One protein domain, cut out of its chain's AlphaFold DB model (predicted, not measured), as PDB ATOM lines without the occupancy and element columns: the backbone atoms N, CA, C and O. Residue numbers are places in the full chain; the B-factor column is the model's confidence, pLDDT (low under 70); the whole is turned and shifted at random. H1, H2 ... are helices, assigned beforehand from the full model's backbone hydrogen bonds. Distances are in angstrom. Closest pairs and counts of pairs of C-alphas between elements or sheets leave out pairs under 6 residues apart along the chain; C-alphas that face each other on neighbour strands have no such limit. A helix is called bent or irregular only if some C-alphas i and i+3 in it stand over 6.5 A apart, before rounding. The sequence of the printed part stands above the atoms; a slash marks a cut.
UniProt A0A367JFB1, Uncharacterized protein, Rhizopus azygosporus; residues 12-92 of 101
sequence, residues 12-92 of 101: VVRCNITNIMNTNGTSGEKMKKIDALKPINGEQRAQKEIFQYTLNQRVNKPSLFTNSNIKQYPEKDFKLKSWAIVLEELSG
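Overview. This is residues 12 to 92 of the 101 residues of an uncharacterized protein of Rhizopus azygosporus (UniProt A0A367JFB1). Three helices, H2, H3 and H6, lie side by side in a row with H3 in the middle, and a second, looser layer made of H1 and the two short helices H4 and H5 covers one face of that row. H1 sits over H2 and H3, while the chain of H4 and H5 runs on past it over H6. The printed part has 81 residues with six named helices, in the order H1 to H6 along the chain, and no named strand; the class is all helix. It is compact, with a radius of gyration of the C-alphas of 11.8 A, and spans 33 by 32 by 18 A.

Along the chain. H1, residues 12 to 22, begins at C-alpha 12 at (100.742, 97.760, 89.130) and is 15.2 A long from first to last C-alpha. H2 is residues 27 to 35, 12.1 A. H3, residues 42 to 56, begins at C-alpha 42 at (106.600, 85.714, 93.421) and is 21.0 A long. H4 is residues 63 to 66 and H5 residues 69 to 72. H5 is irregular, only just: C-alphas 69 and 72 are 6.7 A apart. H6, residues 75 to 91, is the longest helix, 24.4 A, and ends at C-alpha 91 at (80.735, 76.790, 89.475). It is neither bent nor irregular, but only just: C-alphas 76 and 79 are 6.4 A apart.

Arrangement. H1 and H2 form a helical hairpin and touch, closest at the C-alphas of Ile 20 and Lys 30, 6.1 A, at a shallow tilt of 11 degrees, opposite ways. H1 also touches H3, closest at the C-alphas of Val 13 and Gln 44, 6.3 A, at a shallow tilt of 12 degrees, the same way. H2 and H3 form a second helical hairpin, with the C-alphas of Ser 27 and Leu 55 closest, 6.1 A, at a shallow tilt of 14 degrees. H3 touches H6, closest at the C-alphas of Glu 43 and Glu 75, 6.1 A, at a shallow tilt of 20 degrees, the same way. H4 only just touches H1, with 3 pairs of C-alphas within 8 A, the closest those of Thr 18 and Phe 65, 6.6 A. H4 also only just touches H6, with 3 pairs, at residues 85 to 89 of H6 alone; the C-alphas of Leu 64 and Val 86 are closest, 6.8 A. H5 only just touches H6, with 3 pairs, at residues 78 to 82 of H6 alone; the closest C-alphas are those of Ile 70 and Phe 78, 7.0 A. H1 and H6 are apart, and so are H2 and H6. In H1, H2 and H3 every O i to N i+4 pair is within hydrogen-bond range, in H6 11 of 13 are, and H4 and H5 are too short for such a pair.

Size, cuts and confidence. The C-alphas of Ile 40 and Gly 92 are the two farthest apart, 33.1 A. The printed part has no cut and no long link. Its mean pLDDT is 70.2; residues 12 to 14, 41 to 43 and 58 to 92 are under 70, and H5 has a mean of 48.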
ATOM      1  N   VAL A  12     100.377  97.587  90.545       66.06
ATOM      2  CA  VAL A  12     100.742  97.760  89.130       66.06
ATOM      3  C   VAL A  12     100.389  96.542  88.271       66.06
ATOM      4  O   VAL A  12      99.737  96.698  87.241       66.06
ATOM      5  N   VAL A  13     100.772  95.322  88.671       68.25
ATOM      6  CA  VAL A  13     100.469  94.119  87.867       68.25
ATOM      7  C   VAL A  13      98.974  93.817  87.893       68.25
ATOM      8  O   VAL A  13      98.388  93.597  86.838       68.25
ATOM      9  N   ARG A  14      98.322  93.910  89.056       67.88
ATOM     10  CA  ARG A  14      96.867  93.737  89.175       67.88
ATOM     11  C   ARG A  14      96.096  94.744  88.319       67.88
ATOM     12  O   ARG A  14      95.193  94.347  87.582       67.88
ATOM     13  N   CYS A  15      96.453  96.024  88.385       74.25
ATOM     14  CA  CYS A  15      95.841  97.088  87.593       74.25
ATOM     15  C   CYS A  15      96.071  96.860  86.099       74.25
ATOM     16  O   CYS A  15      95.122  96.939  85.325       74.25
ATOM     17  N   ASN A  16      97.290  96.492  85.693       79.31
ATOM     18  CA  ASN A  16      97.588  96.170  84.300       79.31
ATOM     19  C   ASN A  16      96.739  95.007  83.798       79.31
ATOM     20  O   ASN A  16      96.156  95.102  82.719       79.31
ATOM     21  N   ILE A  17      96.620  93.932  84.579       75.81
ATOM     22  CA  ILE A  17      95.821  92.793  84.148       75.81
ATOM     23  C   ILE A  17      94.323  93.136  84.137       75.81
ATOM     24  O   ILE A  17      93.633  92.809  83.174       75.81
ATOM     25  N   THR A  18      93.824  93.867  85.134       75.50
ATOM     26  CA  THR A  18      92.431  94.351  85.164       75.50
ATOM     27  C   THR A  18      92.120  95.209  83.937       75.50
ATOM     28  O   THR A  18      91.110  94.997  83.267       75.50
ATOM     29  N   ASN A  19      93.027  96.118  83.577       82.62
ATOM     30  CA  ASN A  19      92.908  96.938  82.377       82.62
ATOM     31  C   ASN A  19      92.881  96.072  81.115       82.62
ATOM     32  O   ASN A  19      91.997  96.252  80.285       82.62
ATOM     33  N   ILE A  20      93.778  95.085  80.985       83.38
ATOM     34  CA  ILE A  20      93.774  94.138  79.856       83.38
ATOM     35  C   ILE A  20      92.428  93.408  79.758       83.38
ATOM     36  O   ILE A  20      91.869  93.298  78.664       83.38
ATOM     37  N   MET A  21      91.867  92.957  80.881       76.75
ATOM     38  CA  MET A  21      90.575  92.270  80.905       76.75
ATOM     39  C   MET A  21      89.414  93.171  80.483       76.75
ATOM     40  O   MET A  21      88.523  92.697  79.775       76.75
ATOM     41  N   ASN A  22      89.460  94.453  80.840       81.25
ATOM     42  CA  ASN A  22      88.462  95.450  80.453       81.25
ATOM     43  C   ASN A  22      88.601  95.930  78.998       81.25
ATOM     44  O   ASN A  22      87.677  96.547  78.476       81.25
ATOM     45  N   THR A  23      89.722  95.656  78.319       83.19
ATOM     46  CA  THR A  23      89.844  95.992  76.892       83.19
ATOM     47  C   THR A  23      88.988  95.083  76.012       83.19
ATOM     48  O   THR A  23      88.843  93.884  76.265       83.19
ATOM     49  N   ASN A  24      88.469  95.655  74.924       79.50
ATOM     50  CA  ASN A  24      87.920  94.881  73.817       79.50
ATOM     51  C   ASN A  24      89.047  94.087  73.141       79.50
ATOM     52  O   ASN A  24      90.181  94.563  73.035       79.50
ATOM     53  N   GLY A  25      88.739  92.870  72.708       81.62
ATOM     54  CA  GLY A  25      89.703  91.974  72.079       81.62
ATOM     55  C   GLY A  25      89.422  90.515  72.400       81.62
ATOM     56  O   GLY A  25      88.722  90.183  73.361       81.62
ATOM     57  N   THR A  26      89.982  89.639  71.580       84.44
ATOM     58  CA  THR A  26      89.915  88.189  71.755       84.44
ATOM     59  C   THR A  26      90.711  87.742  72.982       84.44
ATOM     60  O   THR A  26      91.673  88.390  73.404       84.44
ATOM     61  N   SER A  27      90.370  86.575  73.534       80.56
ATOM     62  CA  SER A  27      91.141  85.973  74.630       80.56
ATOM     63  C   SER A  27      92.616  85.773  74.263       80.56
ATOM     64  O   SER A  27      93.481  85.940  75.117       80.56
ATOM     65  N   GLY A  28      92.920  85.483  72.991       84.25
ATOM     66  CA  GLY A  28      94.294  85.343  72.502       84.25
ATOM     67  C   GLY A  28      95.084  86.656  72.521       84.25
ATOM     68  O   GLY A  28      96.248  86.670  72.914       84.25
ATOM     69  N   GLU A  29      94.463  87.779  72.156       87.31
ATOM     70  CA  GLU A  29      95.101  89.103  72.239       87.31
ATOM     71  C   GLU A  29      95.325  89.533  73.689       87.31
ATOM     72  O   GLU A  29      96.386  90.066  74.022       87.31
ATOM     73  N   LYS A  30      94.356  89.259  74.570       86.06
ATOM     74  CA  LYS A  30      94.496  89.506  76.011       86.06
ATOM     75  C   LYS A  30      95.619  88.659  76.612       86.06
ATOM     76  O   LYS A  30      96.440  89.201  77.347       86.06
ATOM     77  N   MET A  31      95.722  87.383  76.230       85.44
ATOM     78  CA  MET A  31      96.801  86.492  76.670       85.44
ATOM     79  C   MET A  31      98.179  87.056  76.326       85.44
ATOM     80  O   MET A  31      99.016  87.198  77.209       85.44
ATOM     81  N   LYS A  32      98.391  87.477  75.071       87.50
ATOM     82  CA  LYS A  32      99.671  88.062  74.633       87.50
ATOM     83  C   LYS A  32     100.074  89.279  75.470       87.50
ATOM     84  O   LYS A  32     101.245  89.436  75.811       87.50
ATOM     85  N   LYS A  33      99.111  90.140  75.821       87.88
ATOM     86  CA  LYS A  33      99.359  91.310  76.680       87.88
ATOM     87  C   LYS A  33      99.746  90.901  78.104       87.88
ATOM     88  O   LYS A  33     100.634  91.520  78.681       87.88
ATOM     89  N   ILE A  34      99.120  89.861  78.657       84.38
ATOM     90  CA  ILE A  34      99.466  89.325  79.983       84.38
ATOM     91  C   ILE A  34     100.847  88.665  79.959       84.38
ATOM     92  O   ILE A  34     101.652  88.902  80.860       84.38
ATOM     93  N   ASP A  35     101.167  87.897  78.917       85.12
ATOM     94  CA  ASP A  35     102.472  87.250  78.742       85.12
ATOM     95  C   ASP A  35     103.622  88.258  78.714       85.12
ATOM     96  O   ASP A  35     104.685  87.987  79.278       85.12
ATOM     97  N   ALA A  36     103.386  89.442  78.145       87.19
ATOM     98  CA  ALA A  36     104.350  90.535  78.103       87.19
ATOM     99  C   ALA A  36     104.612  91.196  79.472       87.19
ATOM    100  O   ALA A  36     105.631  91.872  79.634       87.19
ATOM    101  N   LEU A  37     103.744  91.001  80.474       84.31
ATOM    102  CA  LEU A  37     103.977  91.525  81.821       84.31
ATOM    103  C   LEU A  37     105.146  90.783  82.472       84.31
ATOM    104  O   LEU A  37     105.126  89.556  82.608       84.31
ATOM    105  N   LYS A  38     106.164  91.530  82.908       81.75
ATOM    106  CA  LYS A  38     107.299  90.999  83.669       81.75
ATOM    107  C   LYS A  38     107.015  91.154  85.168       81.75
ATOM    108  O   LYS A  38     107.108  92.275  85.662       81.75
ATOM    109  N   PRO A  39     106.639  90.078  85.887       74.50
ATOM    110  CA  PRO A  39     106.465  90.152  87.331       74.50
ATOM    111  C   PRO A  39     107.822  90.386  88.000       74.50
ATOM    112  O   PRO A  39     108.824  89.798  87.595       74.50
ATOM    113  N   ILE A  40     107.850  91.224  89.031       73.94
ATOM    114  CA  ILE A  40     109.080  91.562  89.765       73.94
ATOM    115  C   ILE A  40     109.231  90.760  91.068       73.94
ATOM    116  O   ILE A  40     110.275  90.824  91.707       73.94
ATOM    117  N   ASN A  41     108.202  90.005  91.471       68.00
ATOM    118  CA  ASN A  41     108.211  89.145  92.658       68.00
ATOM    119  C   ASN A  41     107.287  87.915  92.492       68.00
ATOM    120  O   ASN A  41     106.540  87.803  91.514       68.00
ATOM    121  N   GLY A  42     107.356  86.976  93.446       66.00
ATOM    122  CA  GLY A  42     106.600  85.714  93.421       66.00
ATOM    123  C   GLY A  42     105.078  85.889  93.428       66.00
ATOM    124  O   GLY A  42     104.360  85.142  92.769       66.00
ATOM    125  N   GLU A  43     104.572  86.932  94.081       67.06
ATOM    126  CA  GLU A  43     103.138  87.215  94.138       67.06
ATOM    127  C   GLU A  43     102.590  87.724  92.797       67.06
ATOM    128  O   GLU A  43     101.581  87.229  92.296       67.06
ATOM    129  N   GLN A  44     103.289  88.664  92.159       70.50
ATOM    130  CA  GLN A  44     102.932  89.131  90.818       70.50
ATOM    131  C   GLN A  44     103.008  87.999  89.790       70.50
ATOM    132  O   GLN A  44     102.214  87.946  88.850       70.50
ATOM    133  N   ARG A  45     103.949  87.064  89.978       74.75
ATOM    134  CA  ARG A  45     104.021  85.840  89.180       74.75
ATOM    135  C   ARG A  45     102.787  84.964  89.404       74.75
ATOM    136  O   ARG A  45     102.185  84.537  88.424       74.75
ATOM    137  N   ALA A  46     102.375  84.751  90.653       71.62
ATOM    138  CA  ALA A  46     101.168  83.992  90.971       71.62
ATOM    139  C   ALA A  46      99.910  84.628  90.353       71.62
ATOM    140  O   ALA A  46      99.126  83.924  89.719       71.62
ATOM    141  N   GLN A  47      99.750  85.953  90.455       71.62
ATOM    142  CA  GLN A  47      98.670  86.696  89.790       71.62
ATOM    143  C   GLN A  47      98.648  86.424  88.289       71.62
ATOM    144  O   GLN A  47      97.624  86.008  87.750       71.62
ATOM    145  N   LYS A  48      99.791  86.609  87.621       77.06
ATOM    146  CA  LYS A  48      99.925  86.354  86.186       77.06
ATOM    147  C   LYS A  48      99.500  84.927  85.821       77.06
ATOM    148  O   LYS A  48      98.712  84.767  84.895       77.06
ATOM    149  N   GLU A  49      99.958  83.920  86.567       77.25
ATOM    150  CA  GLU A  49      99.624  82.505  86.332       77.25
ATOM    151  C   GLU A  49      98.111  82.236  86.436       77.25
ATOM    152  O   GLU A  49      97.532  81.580  85.568       77.25
ATOM    153  N   ILE A  50      97.440  82.785  87.453       72.88
ATOM    154  CA  ILE A  50      95.984  82.637  87.636       72.88
ATOM    155  C   ILE A  50      95.215  83.270  86.475       72.88
ATOM    156  O   ILE A  50      94.248  82.694  85.971       72.88
ATOM    157  N   PHE A  51      95.644  84.441  86.015       74.06
ATOM    158  CA  PHE A  51      94.995  85.126  84.903       74.06
ATOM    159  C   PHE A  51      95.214  84.433  83.559       74.06
ATOM    160  O   PHE A  51      94.266  84.304  82.782       74.06
ATOM    161  N   GLN A  52      96.431  83.949  83.297       78.06
ATOM    162  CA  GLN A  52      96.707  83.099  82.139       78.06
ATOM    163  C   GLN A  52      95.789  81.874  82.160       78.06
ATOM    164  O   GLN A  52      95.145  81.556  81.163       78.06
ATOM    165  N   TYR A  53      95.645  81.216  83.310       76.00
ATOM    166  CA  TYR A  53      94.745  80.076  83.416       76.00
ATOM    167  C   TYR A  53      93.281  80.457  83.147       76.00
ATOM    168  O   TYR A  53      92.609  79.816  82.343       76.00
ATOM    169  N   THR A  54      92.800  81.535  83.764       70.75
ATOM    170  CA  THR A  54      91.418  82.021  83.627       70.75
ATOM    171  C   THR A  54      91.074  82.335  82.163       70.75
ATOM    172  O   THR A  54      90.039  81.900  81.652       70.75
ATOM    173  N   LEU A  55      91.976  83.005  81.436       73.00
ATOM    174  CA  LEU A  55      91.804  83.263  80.002       73.00
ATOM    175  C   LEU A  55      91.877  81.995  79.143       73.00
ATOM    176  O   LEU A  55      91.117  81.884  78.179       73.00
ATOM    177  N   ASN A  56      92.746  81.036  79.484       73.75
ATOM    178  CA  ASN A  56      92.821  79.743  78.793       73.75
ATOM    179  C   ASN A  56      91.519  78.945  78.927       73.75
ATOM    180  O   ASN A  56      91.090  78.307  77.968       73.75
ATOM    181  N   GLN A  57      90.839  79.057  80.069       71.00
ATOM    182  CA  GLN A  57      89.506  78.487  80.283       71.00
ATOM    183  C   GLN A  57      88.379  79.296  79.615       71.00
ATOM    184  O   GLN A  57      87.203  79.005  79.811       71.00
ATOM    185  N   ARG A  58      88.715  80.323  78.817       69.31
ATOM    186  CA  ARG A  58      87.773  81.254  78.168       69.31
ATOM    187  C   ARG A  58      86.866  82.000  79.150       69.31
ATOM    188  O   ARG A  58      85.810  82.503  78.769       69.31
ATOM    189  N   VAL A  59      87.304  82.141  80.397       65.56
ATOM    190  CA  VAL A  59      86.577  82.866  81.435       65.56
ATOM    191  C   VAL A  59      86.950  84.339  81.332       65.56
ATOM    192  O   VAL A  59      87.920  84.811  81.913       65.56
ATOM    193  N   ASN A  60      86.194  85.093  80.541       66.00
ATOM    194  CA  ASN A  60      86.418  86.528  80.373       66.00
ATOM    195  C   ASN A  60      85.566  87.332  81.369       66.00
ATOM    196  O   ASN A  60      84.675  88.075  80.965       66.00
ATOM    197  N   LYS A  61      85.814  87.148  82.673       66.62
ATOM    198  CA  LYS A  61      85.085  87.825  83.757       66.62
ATOM    199  C   LYS A  61      86.003  88.791  84.521       66.62
ATOM    200  O   LYS A  61      86.728  88.356  85.412       66.62
ATOM    201  N   PRO A  62      85.980  90.103  84.218       62.16
ATOM    202  CA  PRO A  62      86.752  91.101  84.969       62.16
ATOM    203  C   PRO A  62      86.339  91.228  86.450       62.16
ATOM    204  O   PRO A  62      87.137  91.663  87.283       62.16
ATOM    205  N   SER A  63      85.109  90.822  86.796       64.56
ATOM    206  CA  SER A  63      84.571  90.799  88.170       64.56
ATOM    207  C   SER A  63      85.421  89.973  89.143       64.56
ATOM    208  O   SER A  63      85.565  90.353  90.302       64.56
ATOM    209  N   LEU A  64      86.068  88.911  88.652       61.47
ATOM    210  CA  LEU A  64      86.978  88.044  89.414       61.47
ATOM    211  C   LEU A  64      88.137  88.794  90.087       61.47
ATOM    212  O   LEU A  64      88.740  88.301  91.040       61.47
ATOM    213  N   PHE A  65      88.470  89.984  89.585       60.59
ATOM    214  CA  PHE A  65      89.709  90.680  89.927       60.59
ATOM    215  C   PHE A  65      89.501  92.118  90.404       60.59
ATOM    216  O   PHE A  65      90.440  92.760  90.877       60.59
ATOM    217  N   THR A  66      88.269  92.617  90.317       56.28
ATOM    218  CA  THR A  66      87.890  93.958  90.778       56.28
ATOM    219  C   THR A  66      87.608  93.994  92.281       56.28
ATOM    220  O   THR A  66      87.967  94.975  92.924       56.28
ATOM    221  N   ASN A  67      87.070  92.912  92.860       51.03
ATOM    222  CA  ASN A  67      86.625  92.871  94.265       51.03
ATOM    223  C   ASN A  67      87.511  92.071  95.220       51.03
ATOM    224  O   ASN A  67      87.142  91.803  96.364       51.03
ATOM    225  N   SER A  68      88.672  91.629  94.770       49.66
ATOM    226  CA  SER A  68      89.354  90.587  95.500       49.66
ATOM    227  C   SER A  68      90.189  91.168  96.651       49.66
ATOM    228  O   SER A  68      91.205  91.839  96.456       49.66
ATOM    229  N   ASN A  69      89.785  90.823  97.880       47.00
ATOM    230  CA  ASN A  69      90.555  90.862  99.139       47.00
ATOM    231  C   ASN A  69      91.872  90.045  99.073       47.00
ATOM    232  O   ASN A  69      92.405  89.596 100.082       47.00
ATOM    233  N   ILE A  70      92.405  89.834  97.872       50.88
ATOM    234  CA  ILE A  70      93.617  89.102  97.527       50.88
ATOM    235  C   ILE A  70      94.880  89.805  98.066       50.88
ATOM    236  O   ILE A  70      95.943  89.197  98.117       50.88
ATOM    237  N   LYS A  71      94.755  91.042  98.564       46.06
ATOM    238  CA  LYS A  71      95.847  91.865  99.107       46.06
ATOM    239  C   LYS A  71      96.464  91.375 100.434       46.06
ATOM    240  O   LYS A  71      97.373  92.030 100.925       46.06
ATOM    241  N   GLN A  72      95.969  90.300 101.059       48.50
ATOM    242  CA  GLN A  72      96.352  89.932 102.439       48.50
ATOM    243  C   GLN A  72      96.749  88.461 102.638       48.50
ATOM    244  O   GLN A  72      96.583  87.924 103.735       48.50
ATOM    245  N   TYR A  73      97.279  87.786 101.613       51.84
ATOM    246  CA  TYR A  73      97.632  86.368 101.731       51.84
ATOM    247  C   TYR A  73      99.137  86.111 101.586       51.84
ATOM    248  O   TYR A  73      99.757  86.620 100.655       51.84
ATOM    249  N   PRO A  74      99.733  85.270 102.455       51.69
ATOM    250  CA  PRO A  74     101.041  84.673 102.198       51.69
ATOM    251  C   PRO A  74     101.055  83.957 100.839       51.69
ATOM    252  O   PRO A  74     100.050  83.365 100.455       51.69
ATOM    253  N   GLU A  75     102.195  83.930 100.138       54.91
ATOM    254  CA  GLU A  75     102.349  83.323  98.796       54.91
ATOM    255  C   GLU A  75     101.713  81.923  98.669       54.91
ATOM    256  O   GLU A  75     101.021  81.622  97.694       54.91
ATOM    257  N   LYS A  76     101.889  81.083  99.699       58.53
ATOM    258  CA  LYS A  76     101.322  79.726  99.778       58.53
ATOM    259  C   LYS A  76      99.787  79.694  99.801       58.53
ATOM    260  O   LYS A  76      99.186  78.768  99.265       58.53
ATOM    261  N   ASP A  77      99.161  80.710 100.387       60.81
ATOM    262  CA  ASP A  77      97.712  80.804 100.560       60.81
ATOM    263  C   ASP A  77      97.076  81.596  99.408       60.81
ATOM    264  O   ASP A  77      95.919  81.369  99.057       60.81
ATOM    265  N   PHE A  78      97.857  82.469  98.762       61.91
ATOM    266  CA  PHE A  78      97.448  83.297  97.632       61.91
ATOM    267  C   PHE A  78      96.925  82.468  96.459       61.91
ATOM    268  O   PHE A  78      95.826  82.718  95.959       61.91
ATOM    269  N   LYS A  79      97.694  81.460  96.023       63.75
ATOM    270  CA  LYS A  79      97.298  80.593  94.903       63.75
ATOM    271  C   LYS A  79      96.009  79.849  95.234       63.75
ATOM    272  O   LYS A  79      95.071  79.878  94.446       63.75
ATOM    273  N   LEU A  80      95.942  79.245  96.416       65.56
ATOM    274  CA  LEU A  80      94.810  78.428  96.852       65.56
ATOM    275  C   LEU A  80      93.519  79.254  96.987       65.56
ATOM    276  O   LEU A  80      92.462  78.838  96.521       65.56
ATOM    277  N   LYS A  81      93.612  80.463  97.553       64.38
ATOM    278  CA  LYS A  81      92.482  81.397  97.682       64.38
ATOM    279  C   LYS A  81      92.041  81.979  96.344       64.38
ATOM    280  O   LYS A  81      90.846  82.096  96.102       64.38
ATOM    281  N   SER A  82      92.980  82.297  95.459       66.00
ATOM    282  CA  SER A  82      92.639  82.770  94.117       66.00
ATOM    283  C   SER A  82      91.960  81.679  93.290       66.00
ATOM    284  O   SER A  82      90.998  81.957  92.583       66.00
ATOM    285  N   TRP A  83      92.404  80.426  93.427       66.25
ATOM    286  CA  TRP A  83      91.726  79.273  92.838       66.25
ATOM    287  C   TRP A  83      90.325  79.065  93.394       66.25
ATOM    288  O   TRP A  83      89.427  78.767  92.617       66.25
ATOM    289  N   ALA A  84      90.124  79.260  94.700       67.50
ATOM    290  CA  ALA A  84      88.792  79.219  95.296       67.50
ATOM    291  C   ALA A  84      87.859  80.230  94.613       67.50
ATOM    292  O   ALA A  84      86.809  79.834  94.132       67.50
ATOM    293  N   ILE A  85      88.290  81.488  94.458       65.62
ATOM    294  CA  ILE A  85      87.496  82.550  93.814       65.62
ATOM    295  C   ILE A  85      87.193  82.214  92.345       65.62
ATOM    296  O   ILE A  85      86.058  82.358  91.895       65.62
ATOM    297  N   VAL A  86      88.187  81.736  91.589       65.44
ATOM    298  CA  VAL A  86      87.990  81.321  90.188       65.44
ATOM    299  C   VAL A  86      86.999  80.160  90.093       65.44
ATOM    300  O   VAL A  86      86.131  80.166  89.223       65.44
ATOM    301  N   LEU A  87      87.104  79.172  90.985       66.06
ATOM    302  CA  LEU A  87      86.217  78.013  91.012       66.06
ATOM    303  C   LEU A  87      84.803  78.376  91.477       66.06
ATOM    304  O   LEU A  87      83.853  77.895  90.870       66.06
ATOM    305  N   GLU A  88      84.640  79.231  92.484       67.44
ATOM    306  CA  GLU A  88      83.340  79.748  92.941       67.44
ATOM    307  C   GLU A  88      82.607  80.453  91.793       67.44
ATOM    308  O   GLU A  88      81.465  80.129  91.477       67.44
ATOM    309  N   GLU A  89      83.299  81.332  91.070       65.62
ATOM    310  CA  GLU A  89      82.723  82.083  89.951       65.62
ATOM    311  C   GLU A  89      82.407  81.219  88.715       65.62
ATOM    312  O   GLU A  89      81.512  81.553  87.926       65.62
ATOM    313  N   LEU A  90      83.164  80.137  88.507       65.31
ATOM    314  CA  LEU A  90      82.930  79.173  87.429       65.31
ATOM    315  C   LEU A  90      81.802  78.196  87.749       65.31
ATOM    316  O   LEU A  90      81.030  77.840  86.864       65.31
ATOM    317  N   SER A  91      81.727  77.756  89.002       65.19
ATOM    318  CA  SER A  91      80.735  76.790  89.475       65.19
ATOM    319  C   SER A  91      79.421  77.440  89.908       65.19
ATOM    320  O   SER A  91      78.432  76.735  90.092       65.19
ATOM    321  N   GLY A  92      79.401  78.762  90.107       59.97
ATOM    322  CA  GLY A  92      78.282  79.465  90.738       59.97
ATOM    323  C   GLY A  92      78.082  79.086  92.211       59.97
ATOM    324  O   GLY A  92      77.028  79.375  92.773       59.97
TER     325      GLY A  92